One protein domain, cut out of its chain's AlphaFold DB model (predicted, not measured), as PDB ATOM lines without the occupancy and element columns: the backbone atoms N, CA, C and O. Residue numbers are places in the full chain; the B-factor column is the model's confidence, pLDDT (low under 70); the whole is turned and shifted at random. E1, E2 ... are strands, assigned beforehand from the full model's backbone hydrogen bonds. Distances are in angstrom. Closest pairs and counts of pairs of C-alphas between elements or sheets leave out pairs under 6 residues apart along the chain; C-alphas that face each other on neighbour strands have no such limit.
ATOM      1  N   ALA A 229      46.295 -28.870 -27.196       80.38
ATOM      2  CA  ALA A 229      45.966 -29.966 -26.297       80.38
ATOM      3  C   ALA A 229      44.878 -29.506 -25.319       80.38
ATOM      4  O   ALA A 229      44.800 -28.324 -24.984       80.38
ATOM      5  N   ASN A 230      44.026 -30.438 -24.907       87.50
ATOM      6  CA  ASN A 230      42.999 -30.220 -23.894       87.50
ATOM      7  C   ASN A 230      43.583 -30.358 -22.482       87.50
ATOM      8  O   ASN A 230      43.177 -29.615 -21.595       87.50
ATOM      9  N   PHE A 231      44.547 -31.268 -22.314       89.94
ATOM     10  CA  PHE A 231      45.211 -31.578 -21.050       89.94
ATOM     11  C   PHE A 231      46.718 -31.792 -21.254       89.94
ATOM     12  O   PHE A 231      47.187 -32.037 -22.371       89.94
ATOM     13  N   LEU A 232      47.475 -31.732 -20.169       90.69
ATOM     14  CA  LEU A 232      48.886 -32.093 -20.077       90.69
ATOM     15  C   LEU A 232      49.027 -33.425 -19.328       90.69
ATOM     16  O   LEU A 232      48.218 -33.744 -18.460       90.69
ATOM     17  N   SER A 233      50.080 -34.194 -19.607       91.06
ATOM     18  CA  SER A 233      50.395 -35.407 -18.832       91.06
ATOM     19  C   SER A 233      50.656 -35.105 -17.350       91.06
ATOM     20  O   SER A 233      50.594 -35.989 -16.509       91.06
ATOM     21  N   GLU A 234      50.931 -33.852 -17.001       89.44
ATOM     22  CA  GLU A 234      51.129 -33.398 -15.621       89.44
ATOM     23  C   GLU A 234      49.815 -33.056 -14.893       89.44
ATOM     24  O   GLU A 234      49.831 -32.820 -13.687       89.44
ATOM     25  N   ASP A 235      48.667 -33.068 -15.581       89.88
ATOM     26  CA  ASP A 235      47.378 -32.668 -14.997       89.88
ATOM     27  C   ASP A 235      46.787 -33.721 -14.032       89.88
ATOM     28  O   ASP A 235      45.682 -33.540 -13.512       89.88
ATOM     29  N   GLY A 236      47.496 -34.821 -13.758       88.69
ATOM     30  CA  GLY A 236      47.046 -35.901 -12.878       88.69
ATOM     31  C   GLY A 236      45.768 -36.581 -13.378       88.69
ATOM     32  O   GLY A 236      45.557 -36.743 -14.579       88.69
ATOM     33  N   SER A 237      44.890 -36.991 -12.457       92.69
ATOM     34  CA  SER A 237      43.614 -37.631 -12.804       92.69
ATOM     35  C   SER A 237      42.639 -36.666 -13.474       92.69
ATOM     36  O   SER A 237      42.055 -35.807 -12.814       92.69
ATOM     37  N   GLN A 238      42.396 -36.876 -14.767       94.31
ATOM     38  CA  GLN A 238      41.466 -36.094 -15.576       94.31
ATOM     39  C   GLN A 238      40.338 -36.964 -16.116       94.31
ATOM     40  O   GLN A 238      40.503 -38.157 -16.371       94.31
ATOM     41  N   LYS A 239      39.168 -36.350 -16.294       94.50
ATOM     42  CA  LYS A 239      38.035 -36.984 -16.964       94.50
ATOM     43  C   LYS A 239      38.190 -36.782 -18.468       94.50
ATOM     44  O   LYS A 239      38.048 -35.658 -18.936       94.50
ATOM     45  N   LEU A 240      38.463 -37.858 -19.193       92.06
ATOM     46  CA  LEU A 240      38.639 -37.848 -20.639       92.06
ATOM     47  C   LEU A 240      37.364 -38.300 -21.344       92.06
ATOM     48  O   LEU A 240      36.711 -39.253 -20.919       92.06
ATOM     49  N   VAL A 241      37.044 -37.659 -22.461       92.31
ATOM     50  CA  VAL A 241      36.069 -38.137 -23.447       92.31
ATOM     51  C   VAL A 241      36.754 -38.405 -24.783       92.31
ATOM     52  O   VAL A 241      37.821 -37.860 -25.073       92.31
ATOM     53  N   TYR A 242      36.146 -39.259 -25.614       88.12
ATOM     54  CA  TYR A 242      36.670 -39.572 -26.944       88.12
ATOM     55  C   TYR A 242      37.043 -38.293 -27.702       88.12
ATOM     56  O   TYR A 242      36.207 -37.418 -27.936       88.12
ATOM     57  N   GLY A 243      38.293 -38.221 -28.149       80.88
ATOM     58  CA  GLY A 243      38.815 -37.095 -28.906       80.88
ATOM     59  C   GLY A 243      39.560 -36.038 -28.102       80.88
ATOM     60  O   GLY A 243      40.206 -35.203 -28.742       80.88
ATOM     61  N   ASP A 244      39.550 -36.102 -26.770       91.69
ATOM     62  CA  ASP A 244      40.391 -35.242 -25.940       91.69
ATOM     63  C   ASP A 244      41.871 -35.477 -26.232       91.69
ATOM     64  O   ASP A 244      42.326 -36.608 -26.435       91.69
ATOM     65  N   LYS A 245      42.627 -34.383 -26.285       91.25
ATOM     66  CA  LYS A 245      44.053 -34.394 -26.592       91.25
ATOM     67  C   LYS A 245      44.877 -34.152 -25.338       91.25
ATOM     68  O   LYS A 245      44.684 -33.139 -24.670       91.25
ATOM     69  N   VAL A 246      45.845 -35.020 -25.084       90.81
ATOM     70  CA  VAL A 246      46.803 -34.878 -23.989       90.81
ATOM     71  C   VAL A 246      48.195 -34.645 -24.557       90.81
ATOM     72  O   VAL A 246      48.647 -35.407 -25.411       90.81
ATOM     73  N   ARG A 247      48.875 -33.588 -24.111       89.19
ATOM     74  CA  ARG A 247      50.284 -33.342 -24.441       89.19
ATOM     75  C   ARG A 247      51.176 -33.977 -23.389       89.19
ATOM     76  O   ARG A 247      51.018 -33.689 -22.206       89.19
ATOM     77  N   LEU A 248      52.125 -34.795 -23.825       88.38
ATOM     78  CA  LEU A 248      53.142 -35.347 -22.938       88.38
ATOM     79  C   LEU A 248      54.199 -34.286 -22.662       88.38
ATOM     80  O   LEU A 248      54.687 -33.642 -23.589       88.38
ATOM     81  N   SER A 249      54.568 -34.142 -21.394       83.81
ATOM     82  CA  SER A 249      55.715 -33.333 -20.995       83.81
ATOM     83  C   SER A 249      57.022 -33.909 -21.547       83.81
ATOM     84  O   SER A 249      57.134 -35.108 -21.839       83.81
ATOM     85  N   ASP A 250      58.034 -33.056 -21.672       79.06
ATOM     86  CA  ASP A 250      59.364 -33.431 -22.162       79.06
ATOM     87  C   ASP A 250      60.103 -34.360 -21.177       79.06
ATOM     88  O   ASP A 250      61.010 -35.119 -21.549       79.06
ATOM     89  N   ASP A 251      59.693 -34.366 -19.909       80.12
ATOM     90  CA  ASP A 251      60.234 -35.220 -18.853       80.12
ATOM     91  C   ASP A 251      59.388 -36.477 -18.567       80.12
ATOM     92  O   ASP A 251      59.802 -37.316 -17.764       80.12
ATOM     93  N   TYR A 252      58.280 -36.684 -19.292       85.19
ATOM     94  CA  TYR A 252      57.333 -37.770 -19.035       85.19
ATOM     95  C   TYR A 252      57.965 -39.173 -19.119       85.19
ATOM     96  O   TYR A 252      58.649 -39.508 -20.090       85.19
ATOM     97  N   ALA A 253      57.715 -40.022 -18.118       82.12
ATOM     98  CA  ALA A 253      58.347 -41.343 -17.994       82.12
ATOM     99  C   ALA A 253      57.400 -42.536 -18.230       82.12
ATOM    100  O   ALA A 253      57.867 -43.672 -18.285       82.12
ATOM    101  N   GLY A 254      56.092 -42.302 -18.385       79.62
ATOM    102  CA  GLY A 254      55.061 -43.350 -18.415       79.62
ATOM    103  C   GLY A 254      54.862 -44.077 -19.751       79.62
ATOM    104  O   GLY A 254      53.975 -44.913 -19.840       79.62
ATOM    105  N   GLY A 255      55.671 -43.795 -20.780       78.31
ATOM    106  CA  GLY A 255      55.535 -44.379 -22.123       78.31
ATOM    107  C   GLY A 255      54.865 -43.434 -23.129       78.31
ATOM    108  O   GLY A 255      54.023 -42.617 -22.769       78.31
ATOM    109  N   GLY A 256      55.275 -43.519 -24.397       81.94
ATOM    110  CA  GLY A 256      54.919 -42.570 -25.461       81.94
ATOM    111  C   GLY A 256      56.100 -41.691 -25.893       81.94
ATOM    112  O   GLY A 256      57.175 -41.717 -25.293       81.94
ATOM    113  N   LYS A 257      55.924 -40.928 -26.974       79.00
ATOM    114  CA  LYS A 257      56.911 -39.964 -27.466       79.00
ATOM    115  C   LYS A 257      56.746 -38.658 -26.683       79.00
ATOM    116  O   LYS A 257      55.694 -38.026 -26.742       79.00
ATOM    117  N   LYS A 258      57.787 -38.277 -25.945       82.12
ATOM    118  CA  LYS A 258      57.877 -37.018 -25.184       82.12
ATOM    119  C   LYS A 258      57.600 -35.803 -26.080       82.12
ATOM    120  O   LYS A 258      57.876 -35.870 -27.277       82.12
ATOM    121  N   GLY A 259      56.991 -34.758 -25.524       74.81
ATOM    122  CA  GLY A 259      56.581 -33.545 -26.251       74.81
ATOM    123  C   GLY A 259      55.373 -33.720 -27.187       74.81
ATOM    124  O   GLY A 259      54.727 -32.747 -27.571       74.81
ATOM    125  N   SER A 260      54.993 -34.958 -27.526       80.00
ATOM    126  CA  SER A 260      53.937 -35.228 -28.507       80.00
ATOM    127  C   SER A 260      52.524 -35.130 -27.919       80.00
ATOM    128  O   SER A 260      52.294 -35.329 -26.725       80.00
ATOM    129  N   VAL A 261      51.540 -34.874 -28.787       85.62
ATOM    130  CA  VAL A 261      50.112 -34.841 -28.432       85.62
ATOM    131  C   VAL A 261      49.437 -36.158 -28.813       85.62
ATOM    132  O   VAL A 261      49.547 -36.611 -29.951       85.62
ATOM    133  N   TYR A 262      48.687 -36.745 -27.887       86.06
ATOM    134  CA  TYR A 262      47.929 -37.982 -28.067       86.06
ATOM    135  C   TYR A 262      46.430 -37.721 -27.940       86.06
ATOM    136  O   TYR A 262      45.993 -36.990 -27.061       86.06
ATOM    137  N   LYS A 263      45.633 -38.318 -28.823       87.06
ATOM    138  CA  LYS A 263      44.170 -38.272 -28.818       87.06
ATOM    139  C   LYS A 263      43.630 -39.519 -28.130       87.06
ATOM    140  O   LYS A 263      43.981 -40.632 -28.526       87.06
ATOM    141  N   PHE A 264      42.751 -39.316 -27.161       91.81
ATOM    142  CA  PHE A 264      42.054 -40.383 -26.465       91.81
ATOM    143  C   PHE A 264      41.006 -41.036 -27.379       91.81
ATOM    144  O   PHE A 264      40.183 -40.352 -27.996       91.81
ATOM    145  N   LEU A 265      41.060 -42.362 -27.489       84.44
ATOM    146  CA  LEU A 265      40.189 -43.202 -28.315       84.44
ATOM    147  C   LEU A 265      39.146 -43.980 -27.500       84.44
ATOM    148  O   LEU A 265      38.289 -44.638 -28.089       84.44
ATOM    149  N   GLY A 266      39.213 -43.907 -26.169       82.25
ATOM    150  CA  GLY A 266      38.287 -44.589 -25.273       82.25
ATOM    151  C   GLY A 266      36.926 -43.897 -25.144       82.25
ATOM    152  O   GLY A 266      36.688 -42.803 -25.662       82.25
ATOM    153  N   ASN A 267      36.024 -44.558 -24.419       84.88
ATOM    154  CA  ASN A 267      34.777 -43.956 -23.941       84.88
ATOM    155  C   ASN A 267      35.048 -43.077 -22.711       84.88
ATOM    156  O   ASN A 267      36.137 -43.133 -22.156       84.88
ATOM    157  N   GLU A 268      34.062 -42.287 -22.274       90.81
ATOM    158  CA  GLU A 268      34.213 -41.397 -21.113       90.81
ATOM    159  C   GLU A 268      34.770 -42.132 -19.878       90.81
ATOM    160  O   GLU A 268      34.114 -43.022 -19.335       90.81
ATOM    161  N   GLU A 269      35.963 -41.739 -19.431       89.06
ATOM    162  CA  GLU A 269      36.692 -42.403 -18.349       89.06
ATOM    163  C   GLU A 269      37.587 -41.407 -17.599       89.06
ATOM    164  O   GLU A 269      38.130 -40.468 -18.180       89.06
ATOM    165  N   THR A 270      37.744 -41.597 -16.287       92.38
ATOM    166  CA  THR A 270      38.708 -40.829 -15.487       92.38
ATOM    167  C   THR A 270      40.032 -41.578 -15.444       92.38
ATOM    168  O   THR A 270      40.087 -42.690 -14.922       92.38
ATOM    169  N   MET A 271      41.096 -40.953 -15.942       90.31
ATOM    170  CA  MET A 271      42.414 -41.564 -16.096       90.31
ATOM    171  C   MET A 271      43.506 -40.669 -15.502       90.31
ATOM    172  O   MET A 271      43.455 -39.448 -15.647       90.31
ATOM    173  N   ASP A 272      44.489 -41.271 -14.828       92.06
ATOM    174  CA  ASP A 272      45.665 -40.565 -14.307       92.06
ATOM    175  C   ASP A 272      46.683 -40.319 -15.421       92.06
ATOM    176  O   ASP A 272      47.481 -41.196 -15.762       92.06
ATOM    177  N   LEU A 273      46.657 -39.112 -15.983       91.88
ATOM    178  CA  LEU A 273      47.505 -38.723 -17.107       91.88
ATOM    179  C   LEU A 273      49.000 -38.728 -16.753       91.88
ATOM    180  O   LEU A 273      49.833 -38.842 -17.649       91.88
ATOM    181  N   SER A 274      49.348 -38.662 -15.463       92.25
ATOM    182  CA  SER A 274      50.740 -38.629 -15.002       92.25
ATOM    183  C   SER A 274      51.406 -40.001 -14.934       92.25
ATOM    184  O   SER A 274      52.632 -40.071 -14.864       92.25
ATOM    185  N   ASN A 275      50.628 -41.086 -14.993       89.06
ATOM    186  CA  ASN A 275      51.133 -42.464 -14.959       89.06
ATOM    187  C   ASN A 275      50.575 -43.344 -16.096       89.06
ATOM    188  O   ASN A 275      50.750 -44.563 -16.086       89.06
ATOM    189  N   THR A 276      49.885 -42.745 -17.067       89.25
ATOM    190  CA  THR A 276      49.269 -43.443 -18.203       89.25
ATOM    191  C   THR A 276      50.292 -43.905 -19.245       89.25
ATOM    192  O   THR A 276      51.195 -43.164 -19.627       89.25
ATOM    193  N   ASP A 277      50.101 -45.104 -19.794       88.25
ATOM    194  CA  ASP A 277      50.880 -45.585 -20.936       88.25
ATOM    195  C   ASP A 277      50.270 -45.132 -22.274       88.25
ATOM    196  O   ASP A 277      49.293 -45.702 -22.768       88.25
ATOM    197  N   TYR A 278      50.884 -44.120 -22.891       85.06
ATOM    198  CA  TYR A 278      50.461 -43.577 -24.187       85.06
ATOM    199  C   TYR A 278      50.911 -44.420 -25.391       85.06
ATOM    200  O   TYR A 278      50.640 -44.056 -26.535       85.06
ATOM    201  N   THR A 279      51.592 -45.551 -25.173       80.44
ATOM    202  CA  THR A 279      51.875 -46.527 -26.240       80.44
ATOM    203  C   THR A 279      50.716 -47.493 -26.484       80.44
ATOM    204  O   THR A 279      50.704 -48.180 -27.507       80.44
ATOM    205  N   ASN A 280      49.714 -47.517 -25.596       82.62
ATOM    206  CA  ASN A 280      48.536 -48.360 -25.745       82.62
ATOM    207  C   ASN A 280      47.605 -47.835 -26.854       82.62
ATOM    208  O   ASN A 280      46.786 -46.937 -26.640       82.62
ATOM    209  N   LEU A 281      47.723 -48.434 -28.039       79.69
ATOM    210  CA  LEU A 281      47.009 -48.027 -29.252       79.69
ATOM    211  C   LEU A 281      45.490 -48.251 -29.198       79.69
ATOM    212  O   LEU A 281      44.778 -47.682 -30.025       79.69
ATOM    213  N   ASP A 282      44.990 -49.024 -28.231       77.06
ATOM    214  CA  ASP A 282      43.547 -49.195 -28.026       77.06
ATOM    215  C   ASP A 282      42.912 -47.933 -27.417       77.06
ATOM    216  O   ASP A 282      41.736 -47.651 -27.645       77.06
ATOM    217  N   TYR A 283      43.701 -47.144 -26.675       80.69
ATOM    218  CA  TYR A 283      43.254 -45.925 -25.994       80.69
ATOM    219  C   TYR A 283      43.864 -44.650 -26.565       80.69
ATOM    220  O   TYR A 283      43.282 -43.580 -26.392       80.69
ATOM    221  N   TRP A 284      45.008 -44.732 -27.242       85.75
ATOM    222  CA  TRP A 284      45.795 -43.557 -27.586       85.75
ATOM    223  C   TRP A 284      46.255 -43.568 -29.037       85.75
ATOM    224  O   TRP A 284      46.943 -44.470 -29.506       85.75
ATOM    225  N   GLN A 285      45.926 -42.490 -29.743       80.75
ATOM    226  CA  GLN A 285      46.432 -42.215 -31.080       80.75
ATOM    227  C   GLN A 285      47.338 -40.993 -31.043       80.75
ATOM    228  O   GLN A 285      46.881 -39.903 -30.707       80.75
ATOM    229  N   ILE A 286      48.600 -41.127 -31.455       81.81
ATOM    230  CA  ILE A 286      49.465 -39.953 -31.620       81.81
ATOM    231  C   ILE A 286      48.891 -39.024 -32.702       81.81
ATOM    232  O   ILE A 286      48.610 -39.442 -33.830       81.81
ATOM    233  N   VAL A 287      48.690 -37.753 -32.357       72.81
ATOM    234  CA  VAL A 287      48.179 -36.732 -33.271       72.81
ATOM    235  C   VAL A 287      49.358 -36.147 -34.031       72.81
ATOM    236  O   VAL A 287      50.047 -35.247 -33.558       72.81
TER     237      VAL A 287
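What this domain is: This is residues 229 to 287 of the 412 residues of an uncharacterized protein of Candidatus Magnetoglobus multicellularis str. Araruama (UniProt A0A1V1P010). With little regular structure, this is a small rounded body mostly of loops, where two tight links join a three-strand sheet, E2, E3, E5 in order, to a two-strand ribbon, E1 and E4. The loop 248 to 260 reaches out to Asp 251. The 59 printed residues hold no named helix and strands E1 to E5, all strand by class, with 18 residues in named elements; both sheets are antiparallel. It is compact, radius of gyration of the C-alphas 9.7 A, spanning 27 by 20 by 17 A.

Where its parts are: E1, residues 237 to 240, begins at C-alpha (43.614, -37.631, -12.804) and spans 9.3 A. E2 is 245 to 247, 6.7 A; E3 261 to 264, 10.0 A; E4 269 to 272, 10.0 A; E5 284 to 286, 6.5 A, ending at C-alpha (49.465, -39.953, -31.620).

How they stand to each other: Within hydrogen-bond range are N 246 and O 262 in hairpin E2 and E3, 2.8 A, N 263 and O 285 between E3 and E5, 2.8 A, and N 238 and O 271 between E1 and E4, 2.9 A. E1 and E5 are apart.

The domain as a whole: The farthest C-alphas, Asp 251 and Asn 267, are 27.4 A apart. Links E2 to E3 and E4 to E5 are long. The printed part has no cut; no printed residue is under pLDDT 70.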